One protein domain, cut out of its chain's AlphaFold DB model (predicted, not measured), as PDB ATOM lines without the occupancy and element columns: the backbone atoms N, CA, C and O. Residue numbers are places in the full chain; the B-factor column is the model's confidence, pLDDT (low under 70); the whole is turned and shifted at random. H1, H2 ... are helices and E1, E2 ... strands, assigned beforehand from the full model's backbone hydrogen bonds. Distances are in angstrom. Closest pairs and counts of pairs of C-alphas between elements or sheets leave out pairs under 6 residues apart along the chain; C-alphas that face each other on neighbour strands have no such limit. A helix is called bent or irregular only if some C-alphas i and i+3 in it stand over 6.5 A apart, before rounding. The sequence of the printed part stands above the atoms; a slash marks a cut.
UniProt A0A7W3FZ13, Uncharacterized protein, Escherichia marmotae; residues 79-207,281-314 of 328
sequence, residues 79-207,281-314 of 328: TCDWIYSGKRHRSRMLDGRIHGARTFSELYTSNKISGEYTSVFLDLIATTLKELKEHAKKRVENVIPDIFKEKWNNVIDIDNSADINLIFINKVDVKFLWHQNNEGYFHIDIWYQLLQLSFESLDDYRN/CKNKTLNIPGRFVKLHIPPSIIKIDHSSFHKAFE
ATOM      1  N   THR A  79      17.968  57.987  41.992       32.12
ATOM      2  CA  THR A  79      18.654  56.711  41.749       32.12
ATOM      3  C   THR A  79      17.655  55.596  42.052       32.12
ATOM      4  O   THR A  79      16.879  55.699  43.003       32.12
ATOM      5  N   CYS A  80      17.601  54.566  41.215       34.47
ATOM      6  CA  CYS A  80      16.973  53.292  41.558       34.47
ATOM      7  C   CYS A  80      17.821  52.169  40.964       34.47
ATOM      8  O   CYS A  80      18.328  52.283  39.845       34.47
ATOM      9  N   ASP A  81      18.020  51.123  41.757       33.09
ATOM     10  CA  ASP A  81      18.668  49.893  41.319       33.09
ATOM     11  C   ASP A  81      17.582  48.941  40.807       33.09
ATOM     12  O   ASP A  81      16.552  48.767  41.461       33.09
ATOM     13  N   TRP A  82      17.811  48.308  39.657       39.00
ATOM     14  CA  TRP A  82      16.937  47.262  39.123       39.00
ATOM     15  C   TRP A  82      17.757  46.158  38.446       39.00
ATOM     16  O   TRP A  82      18.938  46.339  38.141       39.00
ATOM     17  N   ILE A  83      17.144  45.002  38.201       34.12
ATOM     18  CA  ILE A  83      17.793  43.841  37.579       34.12
ATOM     19  C   ILE A  83      17.184  43.637  36.190       34.12
ATOM     20  O   ILE A  83      15.970  43.656  36.032       34.12
ATOM     21  N   TYR A  84      18.034  43.487  35.174       35.75
ATOM     22  CA  TYR A  84      17.635  43.132  33.810       35.75
ATOM     23  C   TYR A  84      18.640  42.125  33.257       35.75
ATOM     24  O   TYR A  84      19.852  42.358  33.348       35.75
ATOM     25  N   SER A  85      18.142  41.008  32.712       31.42
ATOM     26  CA  SER A  85      18.951  39.926  32.130       31.42
ATOM     27  C   SER A  85      20.065  39.413  33.066       31.42
ATOM     28  O   SER A  85      21.215  39.260  32.645       31.42
ATOM     29  N   GLY A  86      19.768  39.259  34.362       31.97
ATOM     30  CA  GLY A  86      20.735  38.814  35.380       31.97
ATOM     31  C   GLY A  86      21.863  39.810  35.690       31.97
ATOM     32  O   GLY A  86      22.854  39.451  36.321       31.97
ATOM     33  N   LYS A  87      21.756  41.065  35.236       33.50
ATOM     34  CA  LYS A  87      22.709  42.138  35.549       33.50
ATOM     35  C   LYS A  87      22.000  43.235  36.338       33.50
ATOM     36  O   LYS A  87      20.892  43.638  35.993       33.50
ATOM     37  N   ARG A  88      22.643  43.724  37.401       38.12
ATOM     38  CA  ARG A  88      22.181  44.879  38.182       38.12
ATOM     39  C   ARG A  88      22.484  46.146  37.390       38.12
ATOM     40  O   ARG A  88      23.648  46.444  37.120       38.12
ATOM     41  N   HIS A  89      21.447  46.881  37.019       38.91
ATOM     42  CA  HIS A  89      21.562  48.139  36.294       38.91
ATOM     43  C   HIS A  89      21.184  49.288  37.216       38.91
ATOM     44  O   HIS A  89      20.241  49.210  38.002       38.91
ATOM     45  N   ARG A  90      21.948  50.370  37.101       37.81
ATOM     46  CA  ARG A  90      21.724  51.615  37.824       37.81
ATOM     47  C   ARG A  90      21.424  52.682  36.795       37.81
ATOM     48  O   ARG A  90      22.266  52.919  35.927       37.81
ATOM     49  N   SER A  91      20.294  53.364  36.928       39.38
ATOM     50  CA  SER A  91      20.069  54.577  36.142       39.38
ATOM     51  C   SER A  91      20.052  55.819  37.004       39.38
ATOM     52  O   SER A  91      19.487  55.845  38.097       39.38
ATOM     53  N   ARG A  92      20.723  56.845  36.480       34.12
ATOM     54  CA  ARG A  92      20.765  58.197  37.022       34.12
ATOM     55  C   ARG A  92      19.673  59.018  36.359       34.12
ATOM     56  O   ARG A  92      19.637  59.117  35.135       34.12
ATOM     57  N   MET A  93      18.826  59.650  37.155       38.66
ATOM     58  CA  MET A  93      17.924  60.686  36.662       38.66
ATOM     59  C   MET A  93      18.431  62.029  37.146       38.66
ATOM     60  O   MET A  93      18.002  62.468  38.200       38.66
ATOM     61  N   LEU A  94      19.332  62.676  36.408       30.23
ATOM     62  CA  LEU A  94      19.548  64.105  36.593       30.23
ATOM     63  C   LEU A  94      18.409  64.854  35.878       30.23
ATOM     64  O   LEU A  94      17.890  64.440  34.840       30.23
ATOM     65  N   ASP A  95      17.998  65.972  36.448       28.92
ATOM     66  CA  ASP A  95      17.660  67.120  35.616       28.92
ATOM     67  C   ASP A  95      16.287  67.155  34.938       28.92
ATOM     68  O   ASP A  95      15.932  68.081  34.209       28.92
ATOM     69  N   GLY A  96      15.453  66.148  35.197       32.66
ATOM     70  CA  GLY A  96      14.231  65.952  34.412       32.66
ATOM     71  C   GLY A  96      14.523  65.640  32.935       32.66
ATOM     72  O   GLY A  96      13.593  65.530  32.134       32.66
ATOM     73  N   ARG A  97      15.797  65.438  32.576       29.66
ATOM     74  CA  ARG A  97      16.251  64.859  31.317       29.66
ATOM     75  C   ARG A  97      17.249  63.764  31.632       29.66
ATOM     76  O   ARG A  97      18.380  64.030  32.010       29.66
ATOM     77  N   ILE A  98      16.853  62.537  31.341       34.75
ATOM     78  CA  ILE A  98      17.768  61.405  31.298       34.75
ATOM     79  C   ILE A  98      18.938  61.717  30.362       34.75
ATOM     80  O   ILE A  98      18.760  61.784  29.149       34.75
ATOM     81  N   HIS A  99      20.125  61.933  30.926       28.23
ATOM     82  CA  HIS A  99      21.377  61.988  30.182       28.23
ATOM     83  C   HIS A  99      22.298  60.896  30.716       28.23
ATOM     84  O   HIS A  99      22.641  60.858  31.894       28.23
ATOM     85  N   GLY A 100      22.657  59.975  29.822       30.02
ATOM     86  CA  GLY A 100      23.659  58.937  30.062       30.02
ATOM     87  C   GLY A 100      23.170  57.643  30.715       30.02
ATOM     88  O   GLY A 100      23.954  56.704  30.801       30.02
ATOM     89  N   ALA A 101      21.911  57.532  31.135       29.62
ATOM     90  CA  ALA A 101      21.404  56.282  31.691       29.62
ATOM     91  C   ALA A 101      19.916  56.121  31.428       29.62
ATOM     92  O   ALA A 101      19.109  56.817  32.028       29.62
ATOM     93  N   ARG A 102      19.601  55.209  30.512       31.89
ATOM     94  CA  ARG A 102      18.313  54.560  30.304       31.89
ATOM     95  C   ARG A 102      17.118  55.219  31.006       31.89
ATOM     96  O   ARG A 102      16.927  55.090  32.211       31.89
ATOM     97  N   THR A 103      16.301  55.920  30.216       32.50
ATOM     98  CA  THR A 103      15.024  56.535  30.621       32.50
ATOM     99  C   THR A 103      14.213  55.548  31.480       32.50
ATOM    100  O   THR A 103      14.399  54.351  31.307       32.50
ATOM    101  N   PHE A 104      13.214  55.946  32.287       35.69
ATOM    102  CA  PHE A 104      12.238  54.946  32.791       35.69
ATOM    103  C   PHE A 104      11.727  54.081  31.615       35.69
ATOM    104  O   PHE A 104      11.571  52.886  31.768       35.69
ATOM    105  N   SER A 105      11.646  54.645  30.396       33.62
ATOM    106  CA  SER A 105      11.358  53.914  29.152       33.62
ATOM    107  C   SER A 105      12.348  52.821  28.709       33.62
ATOM    108  O   SER A 105      12.024  52.082  27.793       33.62
ATOM    109  N   GLU A 106      13.532  52.723  29.297       34.38
ATOM    110  CA  GLU A 106      14.580  51.734  28.994       34.38
ATOM    111  C   GLU A 106      14.823  50.764  30.178       34.38
ATOM    112  O   GLU A 106      15.703  49.904  30.131       34.38
ATOM    113  N   LEU A 107      14.003  50.922  31.222       39.88
ATOM    114  CA  LEU A 107      13.793  50.057  32.384       39.88
ATOM    115  C   LEU A 107      12.846  48.889  32.079       39.88
ATOM    116  O   LEU A 107      12.649  47.997  32.897       39.88
ATOM    117  N   TYR A 108      12.196  48.950  30.921       45.66
ATOM    118  CA  TYR A 108      11.107  48.071  30.560       45.66
ATOM    119  C   TYR A 108      11.573  47.010  29.574       45.66
ATOM    120  O   TYR A 108      12.165  47.317  28.540       45.66
ATOM    121  N   THR A 109      11.203  45.768  29.847       51.41
ATOM    122  CA  THR A 109      10.985  44.791  28.790       51.41
ATOM    123  C   THR A 109       9.594  45.020  28.229       51.41
ATOM    124  O   THR A 109       8.598  44.970  28.956       51.41
ATOM    125  N   SER A 110       9.515  45.317  26.935       55.25
ATOM    126  CA  SER A 110       8.240  45.203  26.243       55.25
ATOM    127  C   SER A 110       7.991  43.759  25.931       55.25
ATOM    128  O   SER A 110       8.658  43.147  25.100       55.25
ATOM    129  N   ASN A 111       7.017  43.237  26.651       71.69
ATOM    130  CA  ASN A 111       6.666  41.844  26.609       71.69
ATOM    131  C   ASN A 111       5.314  41.686  25.942       71.69
ATOM    132  O   ASN A 111       4.473  42.596  25.921       71.69
ATOM    133  N   LYS A 112       5.117  40.490  25.405       81.69
ATOM    134  CA  LYS A 112       3.865  40.077  24.804       81.69
ATOM    135  C   LYS A 112       3.432  38.774  25.450       81.69
ATOM    136  O   LYS A 112       4.163  37.790  25.403       81.69
ATOM    137  N   ILE A 113       2.227  38.762  26.001       84.38
ATOM    138  CA  ILE A 113       1.509  37.522  26.266       84.38
ATOM    139  C   ILE A 113       0.555  37.301  25.098       84.38
ATOM    140  O   ILE A 113      -0.266  38.163  24.797       84.38
ATOM    141  N   SER A 114       0.669  36.143  24.461       86.00
ATOM    142  CA  SER A 114      -0.261  35.670  23.437       86.00
ATOM    143  C   SER A 114      -0.884  34.363  23.891       86.00
ATOM    144  O   SER A 114      -0.203  33.536  24.506       86.00
ATOM    145  N   GLY A 115      -2.160  34.161  23.591       84.56
ATOM    146  CA  GLY A 115      -2.830  32.896  23.851       84.56
ATOM    147  C   GLY A 115      -4.262  32.876  23.350       84.56
ATOM    148  O   GLY A 115      -4.857  33.923  23.079       84.56
ATOM    149  N   GLU A 116      -4.793  31.665  23.256       86.31
ATOM    150  CA  GLU A 116      -6.212  31.420  23.052       86.31
ATOM    151  C   GLU A 116      -6.883  31.265  24.415       86.31
ATOM    152  O   GLU A 116      -6.373  30.572  25.293       86.31
ATOM    153  N   TYR A 117      -8.005  31.950  24.598       82.94
ATOM    154  CA  TYR A 117      -8.728  32.016  25.854       82.94
ATOM    155  C   TYR A 117     -10.205  31.792  25.598       82.94
ATOM    156  O   TYR A 117     -10.792  32.367  24.674       82.94
ATOM    157  N   THR A 118     -10.806  30.968  26.444       77.44
ATOM    158  CA  THR A 118     -12.234  30.697  26.411       77.44
ATOM    159  C   THR A 118     -12.942  31.554  27.434       77.44
ATOM    160  O   THR A 118     -12.410  31.933  28.482       77.44
ATOM    161  N   SER A 119     -14.175  31.902  27.116       68.31
ATOM    162  CA  SER A 119     -15.049  32.521  28.082       68.31
ATOM    163  C   SER A 119     -16.475  32.111  27.808       68.31
ATOM    164  O   SER A 119     -16.968  32.313  26.697       68.31
ATOM    165  N   VAL A 120     -17.162  31.683  28.868       59.62
ATOM    166  CA  VAL A 120     -18.619  31.578  28.881       59.62
ATOM    167  C   VAL A 120     -19.193  32.911  28.403       59.62
ATOM    168  O   VAL A 120     -18.935  33.968  28.990       59.62
ATOM    169  N   PHE A 121     -19.891  32.859  27.277       59.97
ATOM    170  CA  PHE A 121     -20.433  34.004  26.566       59.97
ATOM    171  C   PHE A 121     -21.957  33.905  26.644       59.97
ATOM    172  O   PHE A 121     -22.645  33.699  25.652       59.97
ATOM    173  N   LEU A 122     -22.497  34.040  27.863       46.38
ATOM    174  CA  LEU A 122     -23.951  34.023  28.096       46.38
ATOM    175  C   LEU A 122     -24.678  35.201  27.411       46.38
ATOM    176  O   LEU A 122     -25.895  35.175  27.277       46.38
ATOM    177  N   ASP A 123     -23.937  36.191  26.901       49.53
ATOM    178  CA  ASP A 123     -24.469  37.386  26.241       49.53
ATOM    179  C   ASP A 123     -24.527  37.288  24.700       49.53
ATOM    180  O   ASP A 123     -24.435  38.303  23.998       49.53
ATOM    181  N   LEU A 124     -24.734  36.091  24.140       51.59
ATOM    182  CA  LEU A 124     -25.100  35.916  22.720       51.59
ATOM    183  C   LEU A 124     -26.452  36.572  22.344       51.59
ATOM    184  O   LEU A 124     -26.844  36.585  21.179       51.59
ATOM    185  N   ILE A 125     -27.118  37.218  23.306       58.22
ATOM    186  CA  ILE A 125     -28.274  38.104  23.116       58.22
ATOM    187  C   ILE A 125     -27.887  39.419  22.405       58.22
ATOM    188  O   ILE A 125     -28.772  40.166  22.004       58.22
ATOM    189  N   ALA A 126     -26.599  39.720  22.184       68.81
ATOM    190  CA  ALA A 126     -26.181  40.946  21.492       68.81
ATOM    191  C   ALA A 126     -26.891  41.103  20.132       68.81
ATOM    192  O   ALA A 126     -26.625  40.363  19.179       68.81
ATOM    193  N   THR A 127     -27.808  42.062  20.038       79.12
ATOM    194  CA  THR A 127     -28.654  42.306  18.855       79.12
ATOM    195  C   THR A 127     -27.912  43.096  17.786       79.12
ATOM    196  O   THR A 127     -28.281  43.079  16.614       79.12
ATOM    197  N   THR A 128     -26.814  43.748  18.177       87.94
ATOM    198  CA  THR A 128     -25.960  44.516  17.278       87.94
ATOM    199  C   THR A 128     -24.492  44.110  17.393       87.94
ATOM    200  O   THR A 128     -23.996  43.713  18.450       87.94
ATOM    201  N   LEU A 129     -23.737  44.306  16.307       88.06
ATOM    202  CA  LEU A 129     -22.281  44.124  16.304       88.06
ATOM    203  C   LEU A 129     -21.579  45.023  17.339       88.06
ATOM    204  O   LEU A 129     -20.523  44.671  17.864       88.06
ATOM    205  N   LYS A 130     -22.141  46.203  17.625       90.38
ATOM    206  CA  LYS A 130     -21.595  47.130  18.620       90.38
ATOM    207  C   LYS A 130     -21.702  46.547  20.031       90.38
ATOM    208  O   LYS A 130     -20.706  46.560  20.747       90.38
ATOM    209  N   GLU A 131     -22.866  46.012  20.394       87.75
ATOM    210  CA  GLU A 131     -23.088  45.335  21.682       87.75
ATOM    211  C   GLU A 131     -22.141  44.151  21.855       87.75
ATOM    212  O   GLU A 131     -21.447  44.073  22.865       87.75
ATOM    213  N   LEU A 132     -22.016  43.304  20.825       85.88
ATOM    214  CA  LEU A 132     -21.115  42.151  20.853       85.88
ATOM    215  C   LEU A 132     -19.669  42.568  21.168       85.88
ATOM    216  O   LEU A 132     -19.003  41.966  22.012       85.88
ATOM    217  N   LYS A 133     -19.182  43.630  20.513       87.94
ATOM    218  CA  LYS A 133     -17.832  44.161  20.744       87.94
ATOM    219  C   LYS A 133     -17.661  44.739  22.150       87.94
ATOM    220  O   LYS A 133     -16.601  44.551  22.740       87.94
ATOM    221  N   GLU A 134     -18.652  45.448  22.688       88.06
ATOM    222  CA  GLU A 134     -18.574  46.013  24.044       88.06
ATOM    223  C   GLU A 134     -18.626  44.925  25.126       88.06
ATOM    224  O   GLU A 134     -17.837  44.969  26.074       88.06
ATOM    225  N   HIS A 135     -19.464  43.900  24.949       85.44
ATOM    226  CA  HIS A 135     -19.499  42.734  25.837       85.44
ATOM    227  C   HIS A 135     -18.150  42.009  25.841       85.44
ATOM    228  O   HIS A 135     -17.584  41.752  26.906       85.44
ATOM    229  N   ALA A 136     -17.571  41.780  24.658       85.31
ATOM    230  CA  ALA A 136     -16.250  41.172  24.538       85.31
ATOM    231  C   ALA A 136     -15.152  42.006  25.209       85.31
ATOM    232  O   ALA A 136     -14.343  41.452  25.948       85.31
ATOM    233  N   LYS A 137     -15.136  43.336  25.028       88.19
ATOM    234  CA  LYS A 137     -14.168  44.215  25.712       88.19
ATOM    235  C   LYS A 137     -14.258  44.087  27.227       88.19
ATOM    236  O   LYS A 137     -13.235  43.883  27.875       88.19
ATOM    237  N   LYS A 138     -15.470  44.189  27.782       86.25
ATOM    238  CA  LYS A 138     -15.703  44.083  29.229       86.25
ATOM    239  C   LYS A 138     -15.263  42.719  29.755       86.25
ATOM    240  O   LYS A 138     -14.671  42.627  30.826       86.25
ATOM    241  N   ARG A 139     -15.524  41.657  28.990       84.19
ATOM    242  CA  ARG A 139     -15.125  40.308  29.379       84.19
ATOM    243  C   ARG A 139     -13.612  40.123  29.345       84.19
ATOM    244  O   ARG A 139     -13.056  39.632  30.319       84.19
ATOM    245  N   VAL A 140     -12.948  40.575  28.285       86.50
ATOM    246  CA  VAL A 140     -11.484  40.547  28.182       86.50
ATOM    247  C   VAL A 140     -10.840  41.346  29.314       86.50
ATOM    248  O   VAL A 140      -9.891  40.859  29.919       86.50
ATOM    249  N   GLU A 141     -11.379  42.518  29.672       86.88
ATOM    250  CA  GLU A 141     -10.878  43.302  30.811       86.88
ATOM    251  C   GLU A 141     -10.871  42.491  32.119       86.88
ATOM    252  O   GLU A 141      -9.919  42.591  32.893       86.88
ATOM    253  N   ASN A 142     -11.885  41.647  32.327       84.31
ATOM    254  CA  ASN A 142     -11.997  40.794  33.510       84.31
ATOM    255  C   ASN A 142     -11.066  39.573  33.481       84.31
ATOM    256  O   ASN A 142     -10.696  39.092  34.546       84.31
ATOM    257  N   VAL A 143     -10.694  39.076  32.298       86.38
ATOM    258  CA  VAL A 143      -9.853  37.874  32.142       86.38
ATOM    259  C   VAL A 143      -8.357  38.206  32.188       86.38
ATOM    260  O   VAL A 143      -7.559  37.386  32.632       86.38
ATOM    261  N   ILE A 144      -7.955  39.425  31.804       88.06
ATOM    262  CA  ILE A 144      -6.550  39.880  31.844       88.06
ATOM    263  C   ILE A 144      -5.845  39.571  33.187       88.06
ATOM    264  O   ILE A 144      -4.731  39.046  33.145       88.06
ATOM    265  N   PRO A 145      -6.426  39.865  34.371       88.69
ATOM    266  CA  PRO A 145      -5.819  39.510  35.651       88.69
ATOM    267  C   PRO A 145      -5.465  38.031  35.790       88.69
ATOM    268  O   PRO A 145      -4.379  37.709  36.268       88.69
ATOM    269  N   ASP A 146      -6.356  37.145  35.356       86.69
ATOM    270  CA  ASP A 146      -6.158  35.704  35.484       86.69
ATOM    271  C   ASP A 146      -5.126  35.190  34.475       86.69
ATOM    272  O   ASP A 146      -4.286  34.374  34.843       86.69
ATOM    273  N   ILE A 147      -5.064  35.780  33.274       88.12
ATOM    274  CA  ILE A 147      -3.985  35.527  32.304       88.12
ATOM    275  C   ILE A 147      -2.610  35.817  32.919       88.12
ATOM    276  O   ILE A 147      -1.677  35.026  32.769       88.12
ATOM    277  N   PHE A 148      -2.464  36.951  33.612       87.75
ATOM    278  CA  PHE A 148      -1.201  37.306  34.263       87.75
ATOM    279  C   PHE A 148      -0.868  36.398  35.448       87.75
ATOM    280  O   PHE A 148       0.311  36.140  35.671       87.75
ATOM    281  N   LYS A 149      -1.870  35.910  36.192       87.06
ATOM    282  CA  LYS A 149      -1.649  34.926  37.263       87.06
ATOM    283  C   LYS A 149      -1.168  33.593  36.700       87.06
ATOM    284  O   LYS A 149      -0.165  33.069  37.169       87.06
ATOM    285  N   GLU A 150      -1.851  33.071  35.684       85.81
ATOM    286  CA  GLU A 150      -1.509  31.797  35.042       85.81
ATOM    287  C   GLU A 150      -0.100  31.844  34.444       85.81
ATOM    288  O   GLU A 150       0.717  30.950  34.656       85.81
ATOM    289  N   LYS A 151       0.219  32.934  33.738       85.69
ATOM    290  CA  LYS A 151       1.515  33.106  33.075       85.69
ATOM    291  C   LYS A 151       2.553  33.800  33.945       85.69
ATOM    292  O   LYS A 151       3.582  34.213  33.416       85.69
ATOM    293  N   TRP A 152       2.327  33.918  35.253       85.38
ATOM    294  CA  TRP A 152       3.183  34.707  36.139       85.38
ATOM    295  C   TRP A 152       4.659  34.298  36.063       85.38
ATOM    296  O   TRP A 152       5.528  35.159  35.947       85.38
ATOM    297  N   ASN A 153       4.939  32.994  36.016       81.56
ATOM    298  CA  ASN A 153       6.301  32.462  35.898       81.56
ATOM    299  C   ASN A 153       7.000  32.843  34.580       81.56
ATOM    300  O   ASN A 153       8.221  32.877  34.539       81.56
ATOM    301  N   ASN A 154       6.238  33.149  33.527       76.88
ATOM    302  CA  ASN A 154       6.762  33.634  32.246       76.88
ATOM    303  C   ASN A 154       6.876  35.168  32.209       76.88
ATOM    304  O   ASN A 154       7.498  35.718  31.304       76.88
ATOM    305  N   VAL A 155       6.204  35.861  33.134       76.00
ATOM    306  CA  VAL A 155       6.188  37.328  33.239       76.00
ATOM    307  C   VAL A 155       7.393  37.835  34.019       76.00
ATOM    308  O   VAL A 155       7.910  38.905  33.702       76.00
ATOM    309  N   ILE A 156       7.806  37.095  35.045       70.75
ATOM    310  CA  ILE A 156       8.982  37.403  35.859       70.75
ATOM    311  C   ILE A 156      10.253  36.889  35.178       70.75
ATOM    312  O   ILE A 156      10.264  35.797  34.617       70.75
ATOM    313  N   ASP A 157      11.333  37.667  35.249       58.09
ATOM    314  CA  ASP A 157      12.665  37.174  34.890       58.09
ATOM    315  C   ASP A 157      13.157  36.155  35.939       58.09
ATOM    316  O   ASP A 157      12.663  36.104  37.068       58.09
ATOM    317  N   ILE A 158      14.167  35.360  35.565       47.50
ATOM    318  CA  ILE A 158      14.764  34.259  36.354       47.50
ATOM    319  C   ILE A 158      15.194  34.696  37.773       47.50
ATOM    320  O   ILE A 158      15.264  33.867  38.681       47.50
ATOM    321  N   ASP A 159      15.453  35.990  37.987       51.25
ATOM    322  CA  ASP A 159      15.876  36.531  39.276       51.25
ATOM    323  C   ASP A 159      14.666  36.985  40.113       51.25
ATOM    324  O   ASP A 159      14.142  38.096  40.009       51.25
ATOM    325  N   ASN A 160      14.192  36.051  40.930       57.81
ATOM    326  CA  ASN A 160      12.922  36.030  41.656       57.81
ATOM    327  C   ASN A 160      12.817  37.023  42.842       57.81
ATOM    328  O   ASN A 160      12.064  36.773  43.783       57.81
ATOM    329  N   SER A 161      13.597  38.107  42.839       61.50
ATOM    330  CA  SER A 161      13.893  38.944  44.018       61.50
ATOM    331  C   SER A 161      13.031  40.208  44.167       61.50
ATOM    332  O   SER A 161      13.249  41.005  45.078       61.50
ATOM    333  N   ALA A 162      12.053  40.431  43.284       74.88
ATOM    334  CA  ALA A 162      11.240  41.649  43.289       74.88
ATOM    335  C   ALA A 162       9.966  41.541  44.146       74.88
ATOM    336  O   ALA A 162       9.028  40.813  43.800       74.88
ATOM    337  N   ASP A 163       9.892  42.359  45.199       78.06
ATOM    338  CA  ASP A 163       8.746  42.446  46.114       78.06
ATOM    339  C   ASP A 163       7.562  43.219  45.507       78.06
ATOM    340  O   ASP A 163       6.399  42.832  45.651       78.06
ATOM    341  N   ILE A 164       7.852  44.302  44.780       80.06
ATOM    342  CA  ILE A 164       6.875  45.170  44.112       80.06
ATOM    343  C   ILE A 164       6.986  44.983  42.600       80.06
ATOM    344  O   ILE A 164       8.036  45.214  42.004       80.06
ATOM    345  N   ASN A 165       5.870  44.638  41.965       83.31
ATOM    346  CA  ASN A 165       5.767  44.386  40.534       83.31
ATOM    347  C   ASN A 165       4.594  45.191  39.958       83.31
ATOM    348  O   ASN A 165       3.424  44.911  40.228       83.31
ATOM    349  N   LEU A 166       4.897  46.215  39.166       83.62
ATOM    350  CA  LEU A 166       3.910  47.110  38.568       83.62
ATOM    351  C   LEU A 166       3.866  46.864  37.063       83.62
ATOM    352  O   LEU A 166       4.862  47.039  36.365       83.62
ATOM    353  N   ILE A 167       2.706  46.449  36.565       84.88
ATOM    354  CA  ILE A 167       2.507  46.078  35.165       84.88
ATOM    355  C   ILE A 167       1.670  47.148  34.480       84.88
ATOM    356  O   ILE A 167       0.535  47.407  34.874       84.88
ATOM    357  N   PHE A 168       2.203  47.737  33.419       83.94
ATOM    358  CA  PHE A 168       1.548  48.759  32.614       83.94
ATOM    359  C   PHE A 168       1.120  48.163  31.278       83.94
ATOM    360  O   PHE A 168       1.956  47.838  30.437       83.94
ATOM    361  N   ILE A 169      -0.187  48.004  31.079       85.81
ATOM    362  CA  ILE A 169      -0.724  47.453  29.833       85.81
ATOM    363  C   ILE A 169      -0.757  48.549  28.772       85.81
ATOM    364  O   ILE A 169      -1.392  49.588  28.947       85.81
ATOM    365  N   ASN A 170      -0.092  48.293  27.650       79.25
ATOM    366  CA  ASN A 170       0.070  49.251  26.561       79.25
ATOM    367  C   ASN A 170      -0.911  49.023  25.419       79.25
ATOM    368  O   ASN A 170      -1.302  49.973  24.751       79.25
ATOM    369  N   LYS A 171      -1.272  47.769  25.156       85.25
ATOM    370  CA  LYS A 171      -2.185  47.392  24.076       85.25
ATOM    371  C   LYS A 171      -2.774  46.032  24.392       85.25
ATOM    372  O   LYS A 171      -2.062  45.168  24.897       85.25
ATOM    373  N   VAL A 172      -4.044  45.850  24.063       89.69
ATOM    374  CA  VAL A 172      -4.672  44.532  24.042       89.69
ATOM    375  C   VAL A 172      -5.391  44.397  22.715       89.69
ATOM    376  O   VAL A 172      -6.286  45.194  22.442       89.69
ATOM    377  N   ASP A 173      -4.994  43.429  21.898       91.69
ATOM    378  CA  ASP A 173      -5.709  43.086  20.672       91.69
ATOM    379  C   ASP A 173      -6.461  41.781  20.891       91.69
ATOM    380  O   ASP A 173      -5.924  40.820  21.441       91.69
ATOM    381  N   VAL A 174      -7.715  41.762  20.455       92.56
ATOM    382  CA  VAL A 174      -8.619  40.631  20.637       92.56
ATOM    383  C   VAL A 174      -9.178  40.242  19.286       92.56
ATOM    384  O   VAL A 174      -9.825  41.052  18.614       92.56
ATOM    385  N   LYS A 175      -8.979  38.983  18.917       92.94
ATOM    386  CA  LYS A 175      -9.559  38.376  17.726       92.94
ATOM    387  C   LYS A 175     -10.524  37.279  18.150       92.94
ATOM    388  O   LYS A 175     -10.197  36.449  18.989       92.94
ATOM    389  N   PHE A 176     -11.706  37.278  17.555       89.12
ATOM    390  CA  PHE A 176     -12.654  36.181  17.709       89.12
ATOM    391  C   PHE A 176     -12.220  35.018  16.817       89.12
ATOM    392  O   PHE A 176     -11.909  35.232  15.642       89.12
ATOM    393  N   LEU A 177     -12.188  33.808  17.366       89.06
ATOM    394  CA  LEU A 177     -11.834  32.606  16.621       89.06
ATOM    395  C   LEU A 177     -13.097  31.856  16.202       89.06
ATOM    396  O   LEU A 177     -13.377  31.754  15.011       89.06
ATOM    397  N   TRP A 178     -13.871  31.384  17.175       85.06
ATOM    398  CA  TRP A 178     -15.088  30.595  16.976       85.06
ATOM    399  C   TRP A 178     -15.925  30.580  18.269       85.06
ATOM    400  O   TRP A 178     -15.513  31.141  19.286       85.06
ATOM    401  N   HIS A 179     -17.114  29.980  18.232       82.19
ATOM    402  CA  HIS A 179     -17.921  29.706  19.423       82.19
ATOM    403  C   HIS A 179     -18.437  28.268  19.406       82.19
ATOM    404  O   HIS A 179     -18.650  27.696  18.340       82.19
ATOM    405  N   GLN A 180     -18.644  27.698  20.590       79.88
ATOM    406  CA  GLN A 180     -19.254  26.380  20.776       79.88
ATOM    407  C   GLN A 180     -19.839  26.295  22.185       79.88
ATOM    408  O   GLN A 180     -19.266  26.860  23.109       79.88
ATOM    409  N   ASN A 181     -20.957  25.586  22.369       74.19
ATOM    410  CA  ASN A 181     -21.543  25.303  23.690       74.19
ATOM    411  C   ASN A 181     -21.712  26.554  24.584       74.19
ATOM    412  O   ASN A 181     -21.430  26.512  25.776       74.19
ATOM    413  N   ASN A 182     -22.164  27.676  24.006       72.56
ATOM    414  CA  ASN A 182     -22.298  28.989  24.668       72.56
ATOM    415  C   ASN A 182     -20.980  29.633  25.142       72.56
ATOM    416  O   ASN A 182     -20.989  30.577  25.937       72.56
ATOM    417  N   GLU A 183     -19.840  29.174  24.639       77.94
ATOM    418  CA  GLU A 183     -18.528  29.760  24.891       77.94
ATOM    419  C   GLU A 183     -17.982  30.435  23.637       77.94
ATOM    420  O   GLU A 183     -18.069  29.904  22.530       77.94
ATOM    421  N   GLY A 184     -17.400  31.619  23.822       79.44
ATOM    422  CA  GLY A 184     -16.630  32.310  22.796       79.44
ATOM    423  C   GLY A 184     -15.142  32.024  22.971       79.44
ATOM    424  O   GLY A 184     -14.624  32.086  24.090       79.44
ATOM    425  N   TYR A 185     -14.463  31.755  21.861       86.44
ATOM    426  CA  TYR A 185     -13.032  31.485  21.806       86.44
ATOM    427  C   TYR A 185     -12.320  32.693  21.208       86.44
ATOM    428  O   TYR A 185     -12.638  33.149  20.102       86.44
ATOM    429  N   PHE A 186     -11.354  33.232  21.949       87.81
ATOM    430  CA  PHE A 186     -10.653  34.462  21.601       87.81
ATOM    431  C   PHE A 186      -9.156  34.225  21.546       87.81
ATOM    432  O   PHE A 186      -8.582  33.654  22.465       87.81
ATOM    433  N   HIS A 187      -8.502  34.772  20.531       91.25
ATOM    434  CA  HIS A 187      -7.067  35.012  20.592       91.25
ATOM    435  C   HIS A 187      -6.836  36.394  21.198       91.25
ATOM    436  O   HIS A 187      -7.350  37.389  20.675       91.25
ATOM    437  N   ILE A 188      -6.076  36.460  22.291       92.00
ATOM    438  CA  ILE A 188      -5.764  37.708  22.991       92.00
ATOM    439  C   ILE A 188      -4.253  37.920  22.973       92.00
ATOM    440  O   ILE A 188      -3.482  37.087  23.451       92.00
ATOM    441  N   ASP A 189      -3.847  39.078  22.459       90.62
ATOM    442  CA  ASP A 189      -2.480  39.576  22.537       90.62
ATOM    443  C   ASP A 189      -2.414  40.757  23.511       90.62
ATOM    444  O   ASP A 189      -3.051  41.789  23.291       90.62
ATOM    445  N   ILE A 190      -1.624  40.627  24.577       89.00
ATOM    446  CA  ILE A 190      -1.423  41.659  25.600       89.00
ATOM    447  C   ILE A 190       0.019  42.146  25.524       89.00
ATOM    448  O   ILE A 190       0.949  41.406  25.848       89.00
ATOM    449  N   TRP A 191       0.204  43.410  25.153       85.75
ATOM    450  CA  TRP A 191       1.494  44.088  25.234       85.75
ATOM    451  C   TRP A 191       1.571  44.883  26.526       85.75
ATOM    452  O   TRP A 191       0.695  45.713  26.805       85.75
ATOM    453  N   TYR A 192       2.635  44.673  27.289       81.50
ATOM    454  CA  TYR A 192       2.813  45.318  28.581       81.50
ATOM    455  C   TYR A 192       4.269  45.673  28.857       81.50
ATOM    456  O   TYR A 192       5.195  45.161  28.230       81.50
ATOM    457  N   GLN A 193       4.433  46.563  29.828       78.06
ATOM    458  CA  GLN A 193       5.701  46.903  30.449       78.06
ATOM    459  C   GLN A 193       5.667  46.507  31.917       78.06
ATOM    460  O   GLN A 193       4.652  46.694  32.589       78.06
ATOM    461  N   LEU A 194       6.777  45.978  32.411       75.31
ATOM    462  CA  LEU A 194       6.930  45.552  33.794       75.31
ATOM    463  C   LEU A 194       7.959  46.440  34.500       75.31
ATOM    464  O   LEU A 194       9.039  46.683  33.969       75.31
ATOM    465  N   LEU A 195       7.612  46.918  35.693       75.06
ATOM    466  CA  LEU A 195       8.515  47.592  36.618       75.06
ATOM    467  C   LEU A 195       8.632  46.752  37.886       75.06
ATOM    468  O   LEU A 195       7.630  46.511  38.560       75.06
ATOM    469  N   GLN A 196       9.852  46.345  38.213       74.31
ATOM    470  CA  GLN A 196      10.155  45.510  39.370       74.31
ATOM    471  C   GLN A 196      11.034  46.276  40.355       74.31
ATOM    472  O   GLN A 196      12.012  46.908  39.956       74.31
ATOM    473  N   LEU A 197      10.674  46.233  41.636       73.62
ATOM    474  CA  LEU A 197      11.400  46.887  42.720       73.62
ATOM    475  C   LEU A 197      11.496  45.925  43.907       73.62
ATOM    476  O   LEU A 197      10.493  45.344  44.316       73.62
ATOM    477  N   SER A 198      12.690  45.792  44.477       74.69
ATOM    478  CA  SER A 198      12.905  45.066  45.733       74.69
ATOM    479  C   SER A 198      12.906  46.032  46.917       74.69
ATOM    480  O   SER A 198      13.384  47.165  46.802       74.69
ATOM    481  N   PHE A 199      12.433  45.599  48.081       74.06
ATOM    482  CA  PHE A 199      12.547  46.349  49.325       74.06
ATOM    483  C   PHE A 199      13.995  46.590  49.746       74.06
ATOM    484  O   PHE A 199      14.267  47.609  50.387       74.06
ATOM    485  N   GLU A 200      14.937  45.729  49.359       70.06
ATOM    486  CA  GLU A 200      16.370  45.964  49.580       70.06
ATOM    487  C   GLU A 200      16.847  47.218  48.840       70.06
ATOM    488  O   GLU A 200      17.649  47.996  49.357       70.06
ATOM    489  N   SER A 201      16.280  47.492  47.660       63.19
ATOM    490  CA  SER A 201      16.595  48.706  46.904       63.19
ATOM    491  C   SER A 201      16.131  49.988  47.610       63.19
ATOM    492  O   SER A 201      16.640  51.061  47.297       63.19
ATOM    493  N   LEU A 202      15.216  49.910  48.586       63.78
ATOM    494  CA  LEU A 202      14.761  51.074  49.358       63.78
ATOM    495  C   LEU A 202      15.758  51.517  50.439       63.78
ATOM    496  O   LEU A 202      15.688  52.669  50.863       63.78
ATOM    497  N   ASP A 203      16.662  50.635  50.881       60.34
ATOM    498  CA  ASP A 203      17.667  50.960  51.911       60.34
ATOM    499  C   ASP A 203      18.902  51.657  51.336       60.34
ATOM    500  O   ASP A 203      19.721  52.210  52.073       60.34
ATOM    501  N   ASP A 204      19.052  51.658  50.011       59.47
ATOM    502  CA  ASP A 204      20.148  52.363  49.367       59.47
ATOM    503  C   ASP A 204      19.971  53.878  49.561       59.47
ATOM    504  O   ASP A 204      19.001  54.486  49.101       59.47
ATOM    505  N   TYR A 205      20.948  54.518  50.206       52.41
ATOM    506  CA  TYR A 205      20.975  55.965  50.434       52.41
ATOM    507  C   TYR A 205      20.899  56.791  49.137       52.41
ATOM    508  O   TYR A 205      20.623  57.992  49.191       52.41
ATOM    509  N   ARG A 206      21.149  56.178  47.976       51.44
ATOM    510  CA  ARG A 206      21.000  56.782  46.646       51.44
ATOM    511  C   ARG A 206      19.545  56.765  46.165       51.44
ATOM    512  O   ARG A 206      19.151  57.626  45.380       51.44
ATOM    513  N   ASN A 207      18.718  55.869  46.698       57.53
ATOM    514  CA  ASN A 207      17.317  55.664  46.317       57.53
ATOM    515  C   ASN A 207      16.337  56.401  47.250       57.53
ATOM    516  O   ASN A 207      15.138  56.117  47.276       57.53
ATOM    517  N   CYS A 281      -9.486  40.827  43.648       52.31
ATOM    518  CA  CYS A 281      -8.851  41.711  42.637       52.31
ATOM    519  C   CYS A 281      -9.348  43.182  42.692       52.31
ATOM    520  O   CYS A 281      -9.198  43.945  41.728       52.31
ATOM    521  N   LYS A 282      -9.965  43.602  43.809       53.78
ATOM    522  CA  LYS A 282     -10.471  44.959  44.011       53.78
ATOM    523  C   LYS A 282      -9.240  45.860  43.981       53.78
ATOM    524  O   LYS A 282      -8.362  45.726  44.822       53.78
ATOM    525  N   ASN A 283      -9.164  46.737  42.980       61.12
ATOM    526  CA  ASN A 283      -8.025  47.619  42.664       61.12
ATOM    527  C   ASN A 283      -6.918  47.049  41.758       61.12
ATOM    528  O   ASN A 283      -5.838  47.643  41.697       61.12
ATOM    529  N   LYS A 284      -7.193  45.979  40.996       77.25
ATOM    530  CA  LYS A 284      -6.266  45.429  39.983       77.25
ATOM    531  C   LYS A 284      -4.955  44.875  40.574       77.25
ATOM    532  O   LYS A 284      -3.958  44.767  39.865       77.25
ATOM    533  N   THR A 285      -4.956  44.517  41.859       85.19
ATOM    534  CA  THR A 285      -3.869  43.769  42.508       85.19
ATOM    535  C   THR A 285      -4.079  42.274  42.272       85.19
ATOM    536  O   THR A 285      -5.200  41.788  42.432       85.19
ATOM    537  N   LEU A 286      -3.031  41.549  41.878       85.88
ATOM    538  CA  LEU A 286      -3.085  40.104  41.661       85.88
ATOM    539  C   LEU A 286      -2.709  39.356  42.934       85.88
ATOM    540  O   LEU A 286      -1.775  39.753  43.626       85.88
ATOM    541  N   ASN A 287      -3.418  38.257  43.197       84.25
ATOM    542  CA  ASN A 287      -3.056  37.324  44.252       84.25
ATOM    543  C   ASN A 287      -1.879  36.453  43.806       84.25
ATOM    544  O   ASN A 287      -2.081  35.450  43.122       84.25
ATOM    545  N   ILE A 288      -0.668  36.895  44.139       83.81
ATOM    546  CA  ILE A 288       0.585  36.182  43.896       83.81
ATOM    547  C   ILE A 288       1.290  36.034  45.250       83.81
ATOM    548  O   ILE A 288       1.602  37.054  45.874       83.81
ATOM    549  N   PRO A 289       1.560  34.800  45.716       79.56
ATOM    550  CA  PRO A 289       2.155  34.569  47.027       79.56
ATOM    551  C   PRO A 289       3.455  35.351  47.237       79.56
ATOM    552  O   PRO A 289       4.372  35.290  46.418       79.56
ATOM    553  N   GLY A 290       3.521  36.091  48.349       78.44
ATOM    554  CA  GLY A 290       4.706  36.844  48.762       78.44
ATOM    555  C   GLY A 290       5.074  38.027  47.865       78.44
ATOM    556  O   GLY A 290       6.177  38.546  47.997       78.44
ATOM    557  N   ARG A 291       4.200  38.451  46.938       84.50
ATOM    558  CA  ARG A 291       4.492  39.563  46.022       84.50
ATOM    559  C   ARG A 291       3.349  40.540  45.920       84.50
ATOM    560  O   ARG A 291       2.179  40.179  45.790       84.50
ATOM    561  N   PHE A 292       3.717  41.810  45.851       87.19
ATOM    562  CA  PHE A 292       2.798  42.851  45.452       87.19
ATOM    563  C   PHE A 292       2.815  42.991  43.938       87.19
ATOM    564  O   PHE A 292       3.785  43.479  43.360       87.19
ATOM    565  N   VAL A 293       1.733  42.574  43.289       87.31
ATOM    566  CA  VAL A 293       1.594  42.663  41.835       87.31
ATOM    567  C   VAL A 293       0.386  43.515  41.495       87.31
ATOM    568  O   VAL A 293      -0.730  43.178  41.884       87.31
ATOM    569  N   LYS A 294       0.585  44.611  40.760       89.56
ATOM    570  CA  LYS A 294      -0.493  45.539  40.401       89.56
ATOM    571  C   LYS A 294      -0.556  45.794  38.902       89.56
ATOM    572  O   LYS A 294       0.433  46.186  38.286       89.56
ATOM    573  N   LEU A 295      -1.747  45.624  38.332       89.00
ATOM    574  CA  LEU A 295      -2.039  45.910  36.933       89.00
ATOM    575  C   LEU A 295      -2.565  47.337  36.754       89.00
ATOM    576  O   LEU A 295      -3.546  47.770  37.363       89.00
ATOM    577  N   HIS A 296      -1.959  48.046  35.815       87.56
ATOM    578  CA  HIS A 296      -2.344  49.371  35.371       87.56
ATOM    579  C   HIS A 296      -2.851  49.277  33.932       87.56
ATOM    580  O   HIS A 296      -2.080  49.174  32.980       87.56
ATOM    581  N   ILE A 297      -4.176  49.299  33.783       85.25
ATOM    582  CA  ILE A 297      -4.862  49.162  32.492       85.25
ATOM    583  C   ILE A 297      -5.457  50.524  32.110       85.25
ATOM    584  O   ILE A 297      -6.311  51.014  32.861       85.25
ATOM    585  N   PRO A 298      -5.023  51.152  31.000       81.19
ATOM    586  CA  PRO A 298      -5.606  52.397  30.518       81.19
ATOM    587  C   PRO A 298      -7.078  52.224  30.124       81.19
ATOM    588  O   PRO A 298      -7.462  51.152  29.643       81.19
ATOM    589  N   PRO A 299      -7.897  53.284  30.224       72.56
ATOM    590  CA  PRO A 299      -9.216  53.297  29.607       72.56
ATOM    591  C   PRO A 299      -9.107  53.038  28.097       72.56
ATOM    592  O   PRO A 299      -8.245  53.608  27.427       72.56
ATOM    593  N   SER A 300     -10.002  52.205  27.561       76.00
ATOM    594  CA  SER A 300     -10.132  51.960  26.112       76.00
ATOM    595  C   SER A 300      -8.890  51.359  25.430       76.00
ATOM    596  O   SER A 300      -8.676  51.575  24.237       76.00
ATOM    597  N   ILE A 301      -8.080  50.585  26.160       85.25
ATOM    598  CA  ILE A 301      -6.871  49.943  25.616       85.25
ATOM    599  C   ILE A 301      -7.153  48.674  24.794       85.25
ATOM    600  O   ILE A 301      -6.311  48.246  24.004       85.25
ATOM    601  N   ILE A 302      -8.339  48.087  24.984       89.19
ATOM    602  CA  ILE A 302      -8.766  46.842  24.348       89.19
ATOM    603  C   ILE A 302      -9.313  47.143  22.955       89.19
ATOM    604  O   ILE A 302     -10.365  47.773  22.788       89.19
ATOM    605  N   LYS A 303      -8.584  46.674  21.946       91.19
ATOM    606  CA  LYS A 303      -8.928  46.762  20.534       91.19
ATOM    607  C   LYS A 303      -9.493  45.432  20.073       91.19
ATOM    608  O   LYS A 303      -8.867  44.387  20.201       91.19
ATOM    609  N   ILE A 304     -10.692  45.503  19.519       90.69
ATOM    610  CA  ILE A 304     -11.389  44.353  18.962       90.69
ATOM    611  C   ILE A 304     -11.145  44.310  17.454       90.69
ATOM    612  O   ILE A 304     -11.389  45.314  16.776       90.69
ATOM    613  N   ASP A 305     -10.713  43.163  16.926       93.62
ATOM    614  CA  ASP A 305     -10.595  42.952  15.485       93.62
ATOM    615  C   ASP A 305     -11.976  43.033  14.824       93.62
ATOM    616  O   ASP A 305     -12.882  42.241  15.091       93.62
ATOM    617  N   HIS A 306     -12.171  44.034  13.965       91.94
ATOM    618  CA  HIS A 306     -13.488  44.285  13.394       91.94
ATOM    619  C   HIS A 306     -13.936  43.148  12.477       91.94
ATOM    620  O   HIS A 306     -15.110  42.773  12.525       91.94
ATOM    621  N   SER A 307     -13.025  42.624  11.658       93.44
ATOM    622  CA  SER A 307     -13.335  41.611  10.653       93.44
ATOM    623  C   SER A 307     -13.790  40.307  11.309       93.44
ATOM    624  O   SER A 307     -14.856  39.792  10.966       93.44
ATOM    625  N   SER A 308     -13.044  39.800  12.296       91.81
ATOM    626  CA  SER A 308     -13.397  38.555  12.980       91.81
ATOM    627  C   SER A 308     -14.730  38.670  13.713       91.81
ATOM    628  O   SER A 308     -15.561  37.775  13.622       91.81
ATOM    629  N   PHE A 309     -14.969  39.792  14.397       90.81
ATOM    630  CA  PHE A 309     -16.216  40.001  15.133       90.81
ATOM    631  C   PHE A 309     -17.418  40.232  14.222       90.81
ATOM    632  O   PHE A 309     -18.528  39.859  14.582       90.81
ATOM    633  N   HIS A 310     -17.219  40.834  13.049       91.62
ATOM    634  CA  HIS A 310     -18.291  40.955  12.067       91.62
ATOM    635  C   HIS A 310     -18.703  39.578  11.537       91.62
ATOM    636  O   HIS A 310     -19.883  39.254  11.573       91.62
ATOM    637  N   LYS A 311     -17.733  38.736  11.155       89.69
ATOM    638  CA  LYS A 311     -18.001  37.350  10.735       89.69
ATOM    639  C   LYS A 311     -18.721  36.552  11.824       89.69
ATOM    640  O   LYS A 311     -19.711  35.892  11.533       89.69
ATOM    641  N   ALA A 312     -18.255  36.659  13.068       87.38
ATOM    642  CA  ALA A 312     -18.891  36.019  14.216       87.38
ATOM    643  C   ALA A 312     -20.346  36.473  14.394       87.38
ATOM    644  O   ALA A 312     -21.234  35.650  14.581       87.38
ATOM    645  N   PHE A 313     -20.601  37.779  14.292       88.75
ATOM    646  CA  PHE A 313     -21.945  38.330  14.425       88.75
ATOM    647  C   PHE A 313     -22.905  37.804  13.352       88.75
ATOM    648  O   PHE A 313     -24.025  37.438  13.689       88.75
ATOM    649  N   GLU A 314     -22.471  37.716  12.091       89.19
ATOM    650  CA  GLU A 314     -23.302  37.171  11.007       89.19
ATOM    651  C   GLU A 314     -23.647  35.689  11.221       89.19
ATOM    652  O   GLU A 314     -24.774  35.280  10.952       89.19
TER     653      GLU A 314
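What this domain is: This is residues 79 to 207 and 281 to 314 of the 328 residues of an uncharacterized protein of Escherichia marmotae (UniProt A0A7W3FZ13). A long, twisted sheet curls round one helix, H1, with the long bent strands E3, E4 and E5 side by side along the longest axis and the short strands E6, E7 and E8 completing the wall. At one end lies the small hairpin of E1 and E2 with the short H3; at the other end H4 packs on E4 and meets the start of H1. The printed part has 163 residues with four named helices and eight named strands, in the order E1 E2 E3 H1 H2 E4 E5 H3 E6 E7 E8 H4; the class is mixed, helices and strands. The large sheet is branched and has both parallel and antiparallel pairs, while E1 and E2 make an antiparallel sheet of two. The whole is loose, with a radius of gyration of the C-alphas of 19.1 A, and elongated, spanning 61 by 34 by 26 A.

Where its parts are: Find C-alpha 79 at (18.654, 56.711, 41.749), where E1 begins; it runs over residues 79 to 84, and E2 takes residues 87 to 93. After residues 94 to 109, with no named element, E3 covers residues 110 to 120, 30.2 A long, and bends by 56 degrees at residue 116. H1 starts at C-alpha 129, (-22.281, 44.124, 16.304), and runs to residue 150, 30.6 A; it has a kink of 38 degrees near residue 143 and is only just irregular, C-alphas 142 and 145 being 6.7 A apart. H2 is residues 152 to 155. E4, residues 164 to 180, is 39.8 A long and bends by 76 degrees at residue 177; E5, residues 183 to 197, is 38.8 A long and bends by 62 degrees at residue 187. H3 holds residues 199 to 202. Beyond the cut look for E6 at residues 285 to 288, E7 at 291 to 296, E8 at 302 to 304, and H4 at 306 to 314, which ends at C-alpha 314, (-23.302, 37.171, 11.007).

How they stand to each other: Begin with the branched sheet at E4, which has three neighbours. On one side of it is E5, antiparallel, in a hairpin; N 173 and O 189 are 2.9 A apart, within hydrogen-bond range. On the other side are two parallel strands: E7 beside residues 164 to 168, with N 165 and O 292 at 2.8 A, and E8 beside residues 172 to 174, with N 303 and O 172 at 2.8 A. E3, an edge strand, is the antiparallel neighbour of E5, with N 113 and O 190 at 2.9 A, within hydrogen-bond range. E6 forms a hairpin with E7, with N 286 and O 293 at 2.8 A. H1 is on this sheet, which curls round it; its closest C-alphas to E8 are those of Lys 137 and Ile 302, 6.2 A apart. H4 is on the same face as H1, over E4 at a height over the sheet of 8.3 A, and runs slantwise to the strands, at 41 degrees to E4 on the local plane. H1, with residues 129 to 133 alone, touches H4, opposite ways at a steep tilt of 64 degrees; the closest C-alphas are those of Leu 129 and Phe 313, 6.1 A apart. H2 only grazes the sheet with residues 152 to 155, and H3 is not on it. In the hairpin of E1 and E2, N 89 and O 82 are 2.8 A apart; the closest C-alphas of E1 and H3 are those of Asp 81 and Ser 201, 6.1 A apart. In H4 every O i to N i+4 pair is within hydrogen-bond range, in H1 16 of 18 are, and H2 and H3 are too short for such a pair.

The domain as a whole: The two C-alphas farthest apart are those of Tyr 205 and Glu 314, at 62.2 A. Residues 208 to 280 are cut out, and C-alphas 207 and 281 are 29.9 A apart across the cut. Of the links that are printed whole, the one from E2 to E3, 16 residues, is long. The mean pLDDT of the printed part is 70.9; look for values under 70 at residues 79 to 110, 119 to 126, 157 to 161, 201 to 207 and 281 to 283.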